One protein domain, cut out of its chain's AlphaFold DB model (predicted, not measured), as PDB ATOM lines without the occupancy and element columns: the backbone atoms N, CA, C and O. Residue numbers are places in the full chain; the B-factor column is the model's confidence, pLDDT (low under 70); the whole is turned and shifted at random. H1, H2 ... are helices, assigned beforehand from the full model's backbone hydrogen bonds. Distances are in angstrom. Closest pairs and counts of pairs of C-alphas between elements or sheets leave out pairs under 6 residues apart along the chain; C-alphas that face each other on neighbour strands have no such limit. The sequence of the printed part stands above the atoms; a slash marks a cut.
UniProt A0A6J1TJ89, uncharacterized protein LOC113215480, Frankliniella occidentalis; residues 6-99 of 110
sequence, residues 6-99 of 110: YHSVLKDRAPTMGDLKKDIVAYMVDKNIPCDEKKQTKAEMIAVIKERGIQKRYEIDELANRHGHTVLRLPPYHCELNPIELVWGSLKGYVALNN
ATOM      1  N   TYR A   6     144.155 122.225 143.426       90.31
ATOM      2  CA  TYR A   6     145.488 122.300 142.824       90.31
ATOM      3  C   TYR A   6     146.172 123.662 143.025       90.31
ATOM      4  O   TYR A   6     147.395 123.726 143.107       90.31
ATOM      5  N   HIS A   7     145.409 124.745 143.190       90.31
ATOM      6  CA  HIS A   7     145.941 126.057 143.569       90.31
ATOM      7  C   HIS A   7     146.149 126.208 145.080       90.31
ATOM      8  O   HIS A   7     146.738 127.192 145.521       90.31
ATOM      9  N   SER A   8     145.676 125.258 145.886       92.81
ATOM     10  CA  SER A   8     145.621 125.362 147.351       92.81
ATOM     11  C   SER A   8     146.483 124.315 148.059       92.81
ATOM     12  O   SER A   8     146.271 124.024 149.238       92.81
ATOM     13  N   VAL A   9     147.484 123.771 147.360       94.31
ATOM     14  CA  VAL A   9     148.483 122.865 147.940       94.31
ATOM     15  C   VAL A   9     149.310 123.618 148.980       94.31
ATOM     16  O   VAL A   9     149.925 124.645 148.684       94.31
ATOM     17  N   LEU A  10     149.296 123.108 150.211       94.19
ATOM     18  CA  LEU A  10     150.031 123.677 151.335       94.19
ATOM     19  C   LEU A  10     151.485 123.219 151.303       94.19
ATOM     20  O   LEU A  10     151.741 122.023 151.198       94.19
ATOM     21  N   LYS A  11     152.404 124.169 151.480       90.69
ATOM     22  CA  LYS A  11     153.843 123.911 151.608       90.69
ATOM     23  C   LYS A  11     154.176 123.219 152.930       90.69
ATOM     24  O   LYS A  11     154.816 122.177 152.959       90.69
ATOM     25  N   ASP A  12     153.621 123.749 154.019       89.88
ATOM     26  CA  ASP A  12     153.730 123.164 155.356       89.88
ATOM     27  C   ASP A  12     152.334 122.779 155.851       89.88
ATOM     28  O   ASP A  12     151.665 123.543 156.555       89.88
ATOM     29  N   ARG A  13     151.835 121.608 155.443       92.06
ATOM     30  CA  ARG A  13     150.523 121.144 155.905       92.06
ATOM     31  C   ARG A  13     150.562 120.927 157.420       92.06
ATOM     32  O   ARG A  13     151.307 120.079 157.904       92.06
ATOM     33  N   ALA A  14     149.703 121.637 158.150       93.19
ATOM     34  CA  ALA A  14     149.497 121.367 159.568       93.19
ATOM     35  C   ALA A  14     149.020 119.914 159.765       93.19
ATOM     36  O   ALA A  14     148.141 119.453 159.021       93.19
ATOM     37  N   PRO A  15     149.571 119.189 160.751       94.81
ATOM     38  CA  PRO A  15     149.193 117.810 160.986       94.81
ATOM     39  C   PRO A  15     147.742 117.712 161.478       94.81
ATOM     40  O   PRO A  15     147.145 118.674 161.969       94.81
ATOM     41  N   THR A  16     147.155 116.530 161.336       94.69
ATOM     42  CA  THR A  16     145.793 116.178 161.743       94.69
ATOM     43  C   THR A  16     145.817 114.972 162.681       94.69
ATOM     44  O   THR A  16     146.848 114.348 162.920       94.69
ATOM     45  N   MET A  17     144.651 114.594 163.215       94.88
ATOM     46  CA  MET A  17     144.533 113.416 164.086       94.88
ATOM     47  C   MET A  17     144.893 112.092 163.396       94.88
ATOM     48  O   MET A  17     145.130 111.107 164.098       94.88
ATOM     49  N   GLY A  18     144.964 112.063 162.061       94.88
ATOM     50  CA  GLY A  18     145.430 110.905 161.296       94.88
ATOM     51  C   GLY A  18     146.954 110.740 161.282       94.88
ATOM     52  O   GLY A  18     147.429 109.625 161.099       94.88
ATOM     53  N   ASP A  19     147.718 111.806 161.536       95.94
ATOM     54  CA  ASP A  19     149.186 111.777 161.482       95.94
ATOM     55  C   ASP A  19     149.789 111.108 162.724       95.94
ATOM     56  O   ASP A  19     149.156 111.046 163.782       95.94
ATOM     57  N   LEU A  20     151.014 110.584 162.639       95.44
ATOM     58  CA  LEU A  20     151.649 109.942 163.791       95.44
ATOM     59  C   LEU A  20     151.993 110.985 164.861       95.44
ATOM     60  O   LEU A  20     152.300 112.136 164.559       95.44
ATOM     61  N   LYS A  21     151.995 110.574 166.137       93.94
ATOM     62  CA  LYS A  21     152.335 111.481 167.250       93.94
ATOM     63  C   LYS A  21     153.715 112.121 167.055       93.94
ATOM     64  O   LYS A  21     153.846 113.323 167.238       93.94
ATOM     65  N   LYS A  22     154.699 111.339 166.598       94.81
ATOM     66  CA  LYS A  22     156.051 111.828 166.289       94.81
ATOM     67  C   LYS A  22     156.063 112.938 165.228       94.81
ATOM     68  O   LYS A  22     156.836 113.877 165.357       94.81
ATOM     69  N   ASP A  23     155.188 112.862 164.221       95.44
ATOM     70  CA  ASP A  23     155.134 113.844 163.131       95.44
ATOM     71  C   ASP A  23     154.468 115.139 163.621       95.44
ATOM     72  O   ASP A  23     154.899 116.237 163.279       95.44
ATOM     73  N   ILE A  24     153.467 115.016 164.502       95.88
ATOM     74  CA  ILE A  24     152.859 116.155 165.206       95.88
ATOM     75  C   ILE A  24     153.902 116.864 166.078       95.88
ATOM     76  O   ILE A  24     154.017 118.086 166.017       95.88
ATOM     77  N   VAL A  25     154.685 116.109 166.855       95.56
ATOM     78  CA  VAL A  25     155.758 116.657 167.698       95.56
ATOM     79  C   VAL A  25     156.822 117.341 166.840       95.56
ATOM     80  O   VAL A  25     157.192 118.476 167.133       95.56
ATOM     81  N   ALA A  26     157.265 116.708 165.748       95.19
ATOM     82  CA  ALA A  26     158.230 117.298 164.822       95.19
ATOM     83  C   ALA A  26     157.726 118.627 164.238       95.19
ATOM     84  O   ALA A  26     158.472 119.603 164.205       95.19
ATOM     85  N   TYR A  27     156.447 118.696 163.857       95.00
ATOM     86  CA  TYR A  27     155.825 119.937 163.394       95.00
ATOM     87  C   TYR A  27     155.789 121.017 164.487       95.00
ATOM     88  O   TYR A  27     156.082 122.179 164.218       95.00
ATOM     89  N   MET A  28     155.445 120.658 165.728       94.94
ATOM     90  CA  MET A  28     155.447 121.612 166.846       94.94
ATOM     91  C   MET A  28     156.851 122.164 167.107       94.94
ATOM     92  O   MET A  28     156.995 123.373 167.274       94.94
ATOM     93  N   VAL A  29     157.881 121.314 167.070       94.62
ATOM     94  CA  VAL A  29     159.282 121.732 167.220       94.62
ATOM     95  C   VAL A  29     159.710 122.657 166.077       94.62
ATOM     96  O   VAL A  29     160.226 123.737 166.352       94.62
ATOM     97  N   ASP A  30     159.430 122.301 164.817       94.44
ATOM     98  CA  ASP A  30     159.724 123.143 163.641       94.44
ATOM     99  C   ASP A  30     159.087 124.538 163.750       94.44
ATOM    100  O   ASP A  30     159.701 125.555 163.426       94.44
ATOM    101  N   LYS A  31     157.859 124.610 164.277       93.62
ATOM    102  CA  LYS A  31     157.124 125.868 164.467       93.62
ATOM    103  C   LYS A  31     157.392 126.562 165.805       93.62
ATOM    104  O   LYS A  31     156.714 127.545 166.109       93.62
ATOM    105  N   ASN A  32     158.375 126.100 166.585       94.12
ATOM    106  CA  ASN A  32     158.716 126.622 167.914       94.12
ATOM    107  C   ASN A  32     157.506 126.689 168.871       94.12
ATOM    108  O   ASN A  32     157.322 127.655 169.614       94.12
ATOM    109  N   ILE A  33     156.654 125.664 168.834       93.62
ATOM    110  CA  ILE A  33     155.519 125.489 169.740       93.62
ATOM    111  C   ILE A  33     155.951 124.553 170.878       93.62
ATOM    112  O   ILE A  33     156.344 123.416 170.604       93.62
ATOM    113  N   PRO A  34     155.857 124.980 172.152       91.50
ATOM    114  CA  PRO A  34     156.155 124.120 173.290       91.50
ATOM    115  C   PRO A  34     155.313 122.840 173.279       91.50
ATOM    116  O   PRO A  34     154.096 122.885 173.091       91.50
ATOM    117  N   CYS A  35     155.965 121.702 173.505       89.12
ATOM    118  CA  CYS A  35     155.341 120.387 173.489       89.12
ATOM    119  C   CYS A  35     155.893 119.533 174.639       89.12
ATOM    120  O   CYS A  35     157.108 119.435 174.808       89.12
ATOM    121  N   ASP A  36     155.010 118.903 175.415       88.19
ATOM    122  CA  ASP A  36     155.363 117.866 176.391       88.19
ATOM    123  C   ASP A  36     154.811 116.532 175.882       88.19
ATOM    124  O   ASP A  36     153.673 116.148 176.162       88.19
ATOM    125  N   GLU A  37     155.627 115.822 175.099       85.88
ATOM    126  CA  GLU A  37     155.224 114.574 174.447       85.88
ATOM    127  C   GLU A  37     154.760 113.501 175.442       85.88
ATOM    128  O   GLU A  37     153.915 112.667 175.105       85.88
ATOM    129  N   LYS A  38     155.276 113.510 176.675       86.81
ATOM    130  CA  LYS A  38     154.946 112.489 177.675       86.81
ATOM    131  C   LYS A  38     153.592 112.742 178.326       86.81
ATOM    132  O   LYS A  38     152.920 111.779 178.684       86.81
ATOM    133  N   LYS A  39     153.195 114.008 178.473       91.12
ATOM    134  CA  LYS A  39     151.941 114.385 179.142       91.12
ATOM    135  C   LYS A  39     150.798 114.669 178.180       91.12
ATOM    136  O   LYS A  39     149.653 114.414 178.530       91.12
ATOM    137  N   GLN A  40     151.095 115.178 176.989       91.19
ATOM    138  CA  GLN A  40     150.070 115.605 176.046       91.19
ATOM    139  C   GLN A  40     149.578 114.452 175.165       91.19
ATOM    140  O   GLN A  40     150.341 113.645 174.616       91.19
ATOM    141  N   THR A  41     148.269 114.415 174.980       94.69
ATOM    142  CA  THR A  41     147.577 113.614 173.977       94.69
ATOM    143  C   THR A  41     147.699 114.259 172.593       94.69
ATOM    144  O   THR A  41     147.947 115.456 172.454       94.69
ATOM    145  N   LYS A  42     147.464 113.477 171.528       95.25
ATOM    146  CA  LYS A  42     147.409 114.022 170.158       95.25
ATOM    147  C   LYS A  42     146.343 115.116 170.022       95.25
ATOM    148  O   LYS A  42     146.561 116.087 169.310       95.25
ATOM    149  N   ALA A  43     145.204 114.956 170.699       95.31
ATOM    150  CA  ALA A  43     144.100 115.906 170.623       95.31
ATOM    151  C   ALA A  43     144.496 117.278 171.187       95.31
ATOM    152  O   ALA A  43     144.252 118.292 170.535       95.31
ATOM    153  N   GLU A  44     145.168 117.305 172.340       95.44
ATOM    154  CA  GLU A  44     145.678 118.538 172.951       95.44
ATOM    155  C   GLU A  44     146.727 119.211 172.061       95.44
ATOM    156  O   GLU A  44     146.640 120.408 171.809       95.44
ATOM    157  N   MET A  45     147.671 118.443 171.506       95.62
ATOM    158  CA  MET A  45     148.680 118.975 170.580       95.62
ATOM    159  C   MET A  45     148.039 119.629 169.348       95.62
ATOM    160  O   MET A  45     148.387 120.749 168.977       95.62
ATOM    161  N   ILE A  46     147.064 118.958 168.728       95.50
ATOM    162  CA  ILE A  46     146.338 119.491 167.568       95.50
ATOM    163  C   ILE A  46     145.523 120.736 167.942       95.50
ATOM    164  O   ILE A  46     145.444 121.666 167.137       95.50
ATOM    165  N   ALA A  47     144.928 120.784 169.137       95.00
ATOM    166  CA  ALA A  47     144.216 121.967 169.618       95.00
ATOM    167  C   ALA A  47     145.160 123.170 169.760       95.00
ATOM    168  O   ALA A  47     144.863 124.233 169.219       95.00
ATOM    169  N   VAL A  48     146.338 122.973 170.363       94.81
ATOM    170  CA  VAL A  48     147.370 124.015 170.497       94.81
ATOM    171  C   VAL A  48     147.857 124.503 169.129       94.81
ATOM    172  O   VAL A  48     147.970 125.708 168.905       94.81
ATOM    173  N   ILE A  49     148.106 123.593 168.179       93.94
ATOM    174  CA  ILE A  49     148.510 123.962 166.810       93.94
ATOM    175  C   ILE A  49     147.440 124.834 166.136       93.94
ATOM    176  O   ILE A  49     147.779 125.811 165.465       93.94
ATOM    177  N   LYS A  50     146.154 124.501 166.312       92.69
ATOM    178  CA  LYS A  50     145.037 125.285 165.764       92.69
ATOM    179  C   LYS A  50     144.927 126.659 166.420       92.69
ATOM    180  O   LYS A  50     144.783 127.647 165.706       92.69
ATOM    181  N   GLU A  51     145.022 126.723 167.745       93.44
ATOM    182  CA  GLU A  51     144.937 127.968 168.516       93.44
ATOM    183  C   GLU A  51     146.074 128.935 168.174       93.44
ATOM    184  O   GLU A  51     145.862 130.142 168.084       93.44
ATOM    185  N   ARG A  52     147.270 128.409 167.882       92.75
ATOM    186  CA  ARG A  52     148.414 129.222 167.456       92.75
ATOM    187  C   ARG A  52     148.149 130.007 166.165       92.75
ATOM    188  O   ARG A  52     148.853 130.980 165.911       92.75
ATOM    189  N   GLY A  53     147.174 129.595 165.351       87.44
ATOM    190  CA  GLY A  53     146.743 130.349 164.172       87.44
ATOM    191  C   GLY A  53     147.839 130.524 163.118       87.44
ATOM    192  O   GLY A  53     147.908 131.573 162.476       87.44
ATOM    193  N   ILE A  54     148.720 129.526 162.959       88.88
ATOM    194  CA  ILE A  54     149.815 129.587 161.981       88.88
ATOM    195  C   ILE A  54     149.231 129.822 160.587       88.88
ATOM    196  O   ILE A  54     148.394 129.052 160.109       88.88
ATOM    197  N   GLN A  55     149.692 130.892 159.940       88.75
ATOM    198  CA  GLN A  55     149.243 131.259 158.605       88.75
ATOM    199  C   GLN A  55     149.604 130.169 157.597       88.75
ATOM    200  O   GLN A  55     150.731 129.668 157.558       88.75
ATOM    201  N   LYS A  56     148.624 129.805 156.769       90.56
ATOM    202  CA  LYS A  56     148.804 128.826 155.700       90.56
ATOM    203  C   LYS A  56     149.729 129.405 154.635       90.56
ATOM    204  O   LYS A  56     149.533 130.531 154.191       90.56
ATOM    205  N   ARG A  57     150.699 128.604 154.200       92.94
ATOM    206  CA  ARG A  57     151.572 128.918 153.065       92.94
ATOM    207  C   ARG A  57     151.306 127.942 151.939       92.94
ATOM    208  O   ARG A  57     151.243 126.736 152.179       92.94
ATOM    209  N   TYR A  58     151.161 128.467 150.732       95.31
ATOM    210  CA  TYR A  58     150.822 127.686 149.551       95.31
ATOM    211  C   TYR A  58     152.008 127.612 148.597       95.31
ATOM    212  O   TYR A  58     152.703 128.605 148.392       95.31
ATOM    213  N   GLU A  59     152.215 126.447 147.987       95.50
ATOM    214  CA  GLU A  59     153.351 126.209 147.086       95.50
ATOM    215  C   GLU A  59     153.376 127.192 145.909       95.50
ATOM    216  O   GLU A  59     154.415 127.767 145.580       95.50
ATOM    217  N   ILE A  60     152.211 127.440 145.302       95.56
ATOM    218  CA  ILE A  60     152.099 128.344 144.153       95.56
ATOM    219  C   ILE A  60     152.336 129.810 144.540       95.56
ATOM    220  O   ILE A  60     152.917 130.558 143.756       95.56
ATOM    221  N   ASP A  61     151.949 130.209 145.754       95.69
ATOM    222  CA  ASP A  61     152.138 131.579 146.245       95.69
ATOM    223  C   ASP A  61     153.625 131.849 146.474       95.69
ATOM    224  O   ASP A  61     154.139 132.901 146.107       95.69
ATOM    225  N   GLU A  62     154.341 130.864 147.012       95.50
ATOM    226  CA  GLU A  62     155.786 130.925 147.218       95.50
ATOM    227  C   GLU A  62     156.546 130.931 145.885       95.50
ATOM    228  O   GLU A  62     157.524 131.665 145.730       95.50
ATOM    229  N   LEU A  63     156.094 130.145 144.902       96.06
ATOM    230  CA  LEU A  63     156.648 130.182 143.551       96.06
ATOM    231  C   LEU A  63     156.455 131.564 142.917       96.06
ATOM    232  O   LEU A  63     157.432 132.152 142.464       96.06
ATOM    233  N   ALA A  64     155.233 132.096 142.926       96.88
ATOM    234  CA  ALA A  64     154.931 133.418 142.387       96.88
ATOM    235  C   ALA A  64     155.761 134.514 143.076       96.88
ATOM    236  O   ALA A  64     156.373 135.341 142.397       96.88
ATOM    237  N   ASN A  65     155.873 134.458 144.405       97.06
ATOM    238  CA  ASN A  65     156.650 135.417 145.181       97.06
ATOM    239  C   ASN A  65     158.146 135.382 144.829       97.06
ATOM    240  O   ASN A  65     158.769 136.434 144.704       97.06
ATOM    241  N   ARG A  66     158.727 134.198 144.573       97.62
ATOM    242  CA  ARG A  66     160.118 134.077 144.080       97.62
ATOM    243  C   ARG A  66     160.347 134.763 142.733       97.62
ATOM    244  O   ARG A  66     161.473 135.158 142.447       97.62
ATOM    245  N   HIS A  67     159.299 134.917 141.930       98.00
ATOM    246  CA  HIS A  67     159.328 135.644 140.662       98.00
ATOM    247  C   HIS A  67     158.855 137.104 140.789       98.00
ATOM    248  O   HIS A  67     158.655 137.769 139.779       98.00
ATOM    249  N   GLY A  68     158.698 137.625 142.012       98.00
ATOM    250  CA  GLY A  68     158.303 139.016 142.258       98.00
ATOM    251  C   GLY A  68     156.803 139.282 142.115       98.00
ATOM    252  O   GLY A  68     156.399 140.432 141.949       98.00
ATOM    253  N   HIS A  69     155.969 138.241 142.171       97.69
ATOM    254  CA  HIS A  69     154.517 138.359 142.071       97.69
ATOM    255  C   HIS A  69     153.825 138.043 143.396       97.69
ATOM    256  O   HIS A  69     154.028 136.984 143.987       97.69
ATOM    257  N   THR A  70     152.927 138.928 143.819       96.31
ATOM    258  CA  THR A  70     152.062 138.700 144.982       96.31
ATOM    259  C   THR A  70     150.755 138.053 144.543       96.31
ATOM    260  O   THR A  70     150.049 138.582 143.684       96.31
ATOM    261  N   VAL A  71     150.397 136.925 145.155       94.44
ATOM    262  CA  VAL A  71     149.124 136.249 144.883       94.44
ATOM    263  C   VAL A  71     148.020 136.816 145.772       94.44
ATOM    264  O   VAL A  71     148.093 136.743 146.995       94.44
ATOM    265  N   LEU A  72     146.956 137.328 145.152       93.38
ATOM    266  CA  LEU A  72     145.707 137.670 145.837       93.38
ATOM    267  C   LEU A  72     144.759 136.470 145.790       93.38
ATOM    268  O   LEU A  72     144.397 136.012 144.702       93.38
ATOM    269  N   ARG A  73     144.363 135.949 146.954       92.19
ATOM    270  CA  ARG A  73     143.417 134.830 147.063       92.19
ATOM    271  C   ARG A  73     141.992 135.326 147.259       92.19
ATOM    272  O   ARG A  73     141.755 136.258 148.019       92.19
ATOM    273  N   LEU A  74     141.058 134.684 146.565       92.50
ATOM    274  CA  LEU A  74     139.634 134.970 146.693       92.50
ATOM    275  C   LEU A  74     139.058 134.270 147.930       92.50
ATOM    276  O   LEU A  74     139.487 133.155 148.252       92.50
ATOM    277  N   PRO A  75     138.063 134.870 148.601       90.88
ATOM    278  CA  PRO A  75     137.275 134.163 149.596       90.88
ATOM    279  C   PRO A  75     136.580 132.931 148.974       90.88
ATOM    280  O   PRO A  75     136.190 132.968 147.803       90.88
ATOM    281  N   PRO A  76     136.421 131.825 149.722       87.94
ATOM    282  CA  PRO A  76     135.748 130.632 149.214       87.94
ATOM    283  C   PRO A  76     134.324 130.930 148.733       87.94
ATOM    284  O   PRO A  76     133.596 131.644 149.409       87.94
ATOM    285  N   TYR A  77     133.919 130.327 147.611       85.19
ATOM    286  CA  TYR A  77     132.573 130.441 147.018       85.19
ATOM    287  C   TYR A  77     132.180 131.821 146.466       85.19
ATOM    288  O   TYR A  77     131.004 132.045 146.206       85.19
ATOM    289  N   HIS A  78     133.150 132.704 146.218       88.25
ATOM    290  CA  HIS A  78     132.914 134.019 145.614       88.25
ATOM    291  C   HIS A  78     133.469 134.100 144.182       88.25
ATOM    292  O   HIS A  78     134.476 134.766 143.919       88.25
ATOM    293  N   CYS A  79     132.856 133.367 143.246       85.00
ATOM    294  CA  CYS A  79     133.300 133.336 141.845       85.00
ATOM    295  C   CYS A  79     133.080 134.670 141.113       85.00
ATOM    296  O   CYS A  79     133.816 134.976 140.180       85.00
ATOM    297  N   GLU A  80     132.148 135.500 141.577       89.31
ATOM    298  CA  GLU A  80     131.895 136.859 141.094       89.31
ATOM    299  C   GLU A  80     133.098 137.794 141.279       89.31
ATOM    300  O   GLU A  80     133.238 138.780 140.559       89.31
ATOM    301  N   LEU A  81     133.994 137.465 142.216       91.25
ATOM    302  CA  LEU A  81     135.237 138.195 142.449       91.25
ATOM    303  C   LEU A  81     136.390 137.697 141.566       91.25
ATOM    304  O   LEU A  81     137.482 138.261 141.628       91.25
ATOM    305  N   ASN A  82     136.186 136.642 140.768       91.44
ATOM    306  CA  ASN A  82     137.216 136.067 139.912       91.44
ATOM    307  C   ASN A  82     137.183 136.694 138.507       91.44
ATOM    308  O   ASN A  82     136.277 136.390 137.728       91.44
ATOM    309  N   PRO A  83     138.178 137.516 138.115       91.06
ATOM    310  CA  PRO A  83     138.127 138.227 136.839       91.06
ATOM    311  C   PRO A  83     138.038 137.307 135.616       91.06
ATOM    312  O   PRO A  83     137.387 137.657 134.634       91.06
ATOM    313  N   ILE A  84     138.656 136.120 135.669       91.81
ATOM    314  CA  ILE A  84     138.598 135.162 134.555       91.81
ATOM    315  C   ILE A  84     137.186 134.603 134.352       91.81
ATOM    316  O   ILE A  84     136.766 134.454 133.209       91.81
ATOM    317  N   GLU A  85     136.428 134.368 135.427       92.06
ATOM    318  CA  GLU A  85     135.039 133.896 135.342       92.06
ATOM    319  C   GLU A  85     134.129 134.962 134.731       92.06
ATOM    320  O   GLU A  85     133.270 134.645 133.909       92.06
ATOM    321  N   LEU A  86     134.360 136.239 135.060       92.31
ATOM    322  CA  LEU A  86     133.622 137.355 134.464       92.31
ATOM    323  C   LEU A  86     133.854 137.426 132.949       92.31
ATOM    324  O   LEU A  86     132.896 137.447 132.175       92.31
ATOM    325  N   VAL A  87     135.119 137.393 132.517       95.75
ATOM    326  CA  VAL A  87     135.476 137.407 131.089       95.75
ATOM    327  C   VAL A  87     134.922 136.172 130.376       95.75
ATOM    328  O   VAL A  87     134.359 136.284 129.285       95.75
ATOM    329  N   TRP A  88     135.031 134.996 130.993       94.88
ATOM    330  CA  TRP A  88     134.525 133.746 130.436       94.88
ATOM    331  C   TRP A  88     132.999 133.741 130.300       94.88
ATOM    332  O   TRP A  88     132.473 133.288 129.282       94.88
ATOM    333  N   GLY A  89     132.279 134.295 131.279       93.75
ATOM    334  CA  GLY A  89     130.833 134.486 131.226       93.75
ATOM    335  C   GLY A  89     130.411 135.394 130.069       93.75
ATOM    336  O   GLY A  89     129.538 135.021 129.282       93.75
ATOM    337  N   SER A  90     131.079 136.542 129.906       94.44
ATOM    338  CA  SER A  90     130.839 137.446 128.774       94.44
ATOM    339  C   SER A  90     131.103 136.766 127.429       94.44
ATOM    340  O   SER A  90     130.280 136.865 126.516       94.44
ATOM    341  N   LEU A  91     132.211 136.027 127.312       95.88
ATOM    342  CA  LEU A  91     132.566 135.310 126.090       95.88
ATOM    343  C   LEU A  91     131.546 134.219 125.749       95.88
ATOM    344  O   LEU A  91     131.106 134.131 124.604       95.88
ATOM    345  N   LYS A  92     131.122 133.416 126.732       91.94
ATOM    346  CA  LYS A  92     130.068 132.406 126.552       91.94
ATOM    347  C   LYS A  92     128.766 133.030 126.062       91.94
ATOM    348  O   LYS A  92     128.149 132.487 125.151       91.94
ATOM    349  N   GLY A  93     128.368 134.168 126.632       92.69
ATOM    350  CA  GLY A  93     127.189 134.913 126.189       92.69
ATOM    351  C   GLY A  93     127.307 135.367 124.734       92.69
ATOM    352  O   GLY A  93     126.405 135.121 123.936       92.69
ATOM    353  N   TYR A  94     128.450 135.951 124.363       93.75
ATOM    354  CA  TYR A  94     128.728 136.348 122.983       93.75
ATOM    355  C   TYR A  94     128.666 135.158 122.016       93.75
ATOM    356  O   TYR A  94     127.982 135.228 120.996       93.75
ATOM    357  N   VAL A  95     129.333 134.049 122.342       92.56
ATOM    358  CA  VAL A  95     129.331 132.839 121.509       92.56
ATOM    359  C   VAL A  95     127.922 132.266 121.380       92.56
ATOM    360  O   VAL A  95     127.523 131.906 120.280       92.56
ATOM    361  N   ALA A  96     127.137 132.227 122.461       89.81
ATOM    362  CA  ALA A  96     125.764 131.728 122.425       89.81
ATOM    363  C   ALA A  96     124.849 132.565 121.514       89.81
ATOM    364  O   ALA A  96     124.009 131.994 120.823       89.81
ATOM    365  N   LEU A  97     125.026 133.892 121.482       90.44
ATOM    366  CA  LEU A  97     124.270 134.794 120.603       90.44
ATOM    367  C   LEU A  97     124.678 134.674 119.129       90.44
ATOM    368  O   LEU A  97     123.845 134.856 118.249       90.44
ATOM    369  N   ASN A  98     125.949 134.368 118.864       88.50
ATOM    370  CA  ASN A  98     126.505 134.274 117.511       88.50
ATOM    371  C   ASN A  98     126.631 132.823 117.013       88.50
ATOM    372  O   ASN A  98     127.217 132.574 115.959       88.50
ATOM    373  N   ASN A  99     126.099 131.851 117.758       83.69
ATOM    374  CA  ASN A  99     126.115 130.455 117.350       83.69
ATOM    375  C   ASN A  99     125.065 130.214 116.256       83.69
ATOM    376  O   ASN A  99     123.872 130.090 116.530       83.69
TER     377      ASN A  99
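Overview. This is residues 6 to 99 of the 110 residues of the protein "uncharacterized protein LOC113215480" of Frankliniella occidentalis (UniProt A0A6J1TJ89). The longest helix, H4, sticks out as a free arm at one end of a long, drawn-out model, while at the other end H1 and H2 sit side by side as a small head. The short helix H3 lies between the head and the arm without touching another helix, and residues 6 to 20 and 52 to 58 run as two strands of loop between the neighbourhood of H3 and the head. The printed part has 94 residues with four named helices, in the order H1, H2, H3, H4, and no named strand. The class is all helix, though under half of the residues, 43 of 94, are in named elements. The whole is extended, with a radius of gyration of the C-alphas of 20.4 A, and spans 70 by 29 by 19 A, a rod whose length is made in part by the arm.

Arrangement. H4, residues 83 to 97, touches no helix, and it stands free together with residues 98 and 99. H3, residues 59 to 66, precedes it in the chain, and the two are apart. H2, residues 42 to 51, is apart from H3 and from H4. H1, residues 21 to 30, touches H2, with 6 pairs of C-alphas within 8 A. The closest C-alphas of these two are those of Lys 21 and Lys 42, 6.3 A apart. H1 and H2 run the same way at a shallow tilt of 30 degrees, and their centres are 11.1 A apart. H1 is apart from H3 and from H4. In H1, H2, H3 and H4 every O i to N i+4 pair is within hydrogen-bond range.

Along the chain. H4, with 15 residues from Pro 83 to Leu 97, measures 21.6 A from first to last C-alpha and ends with C-alpha 97 at (124.270, 134.794, 120.603). H3, with 8 residues from Glu 59 to Arg 66, measures 10.8 A, and its C-alpha 59 is at (153.351, 126.209, 147.086). H2, from Lys 42 to Glu 51, and H1, from Lys 21 to Asp 30, have 10 residues and 14.3 A each. H1 begins with C-alpha 21 at (152.335, 111.481, 167.250).

Size, cuts and confidence. The two C-alphas farthest apart are those of Lys 38 and Asn 98, at 70.0 A. Without the stretches that stand free, residues 75 to 80 and 83 to 99, the body has 71 residues and spans 45 by 24 by 19 A. The links H1 to H2, with 11 residues, and H3 to H4, with 16, are long; the link H2 to H3, with 7, is short. The printed part, residues 6 to 99, has no cut. The mean pLDDT of the printed part is 93.0, and no printed residue is under 70.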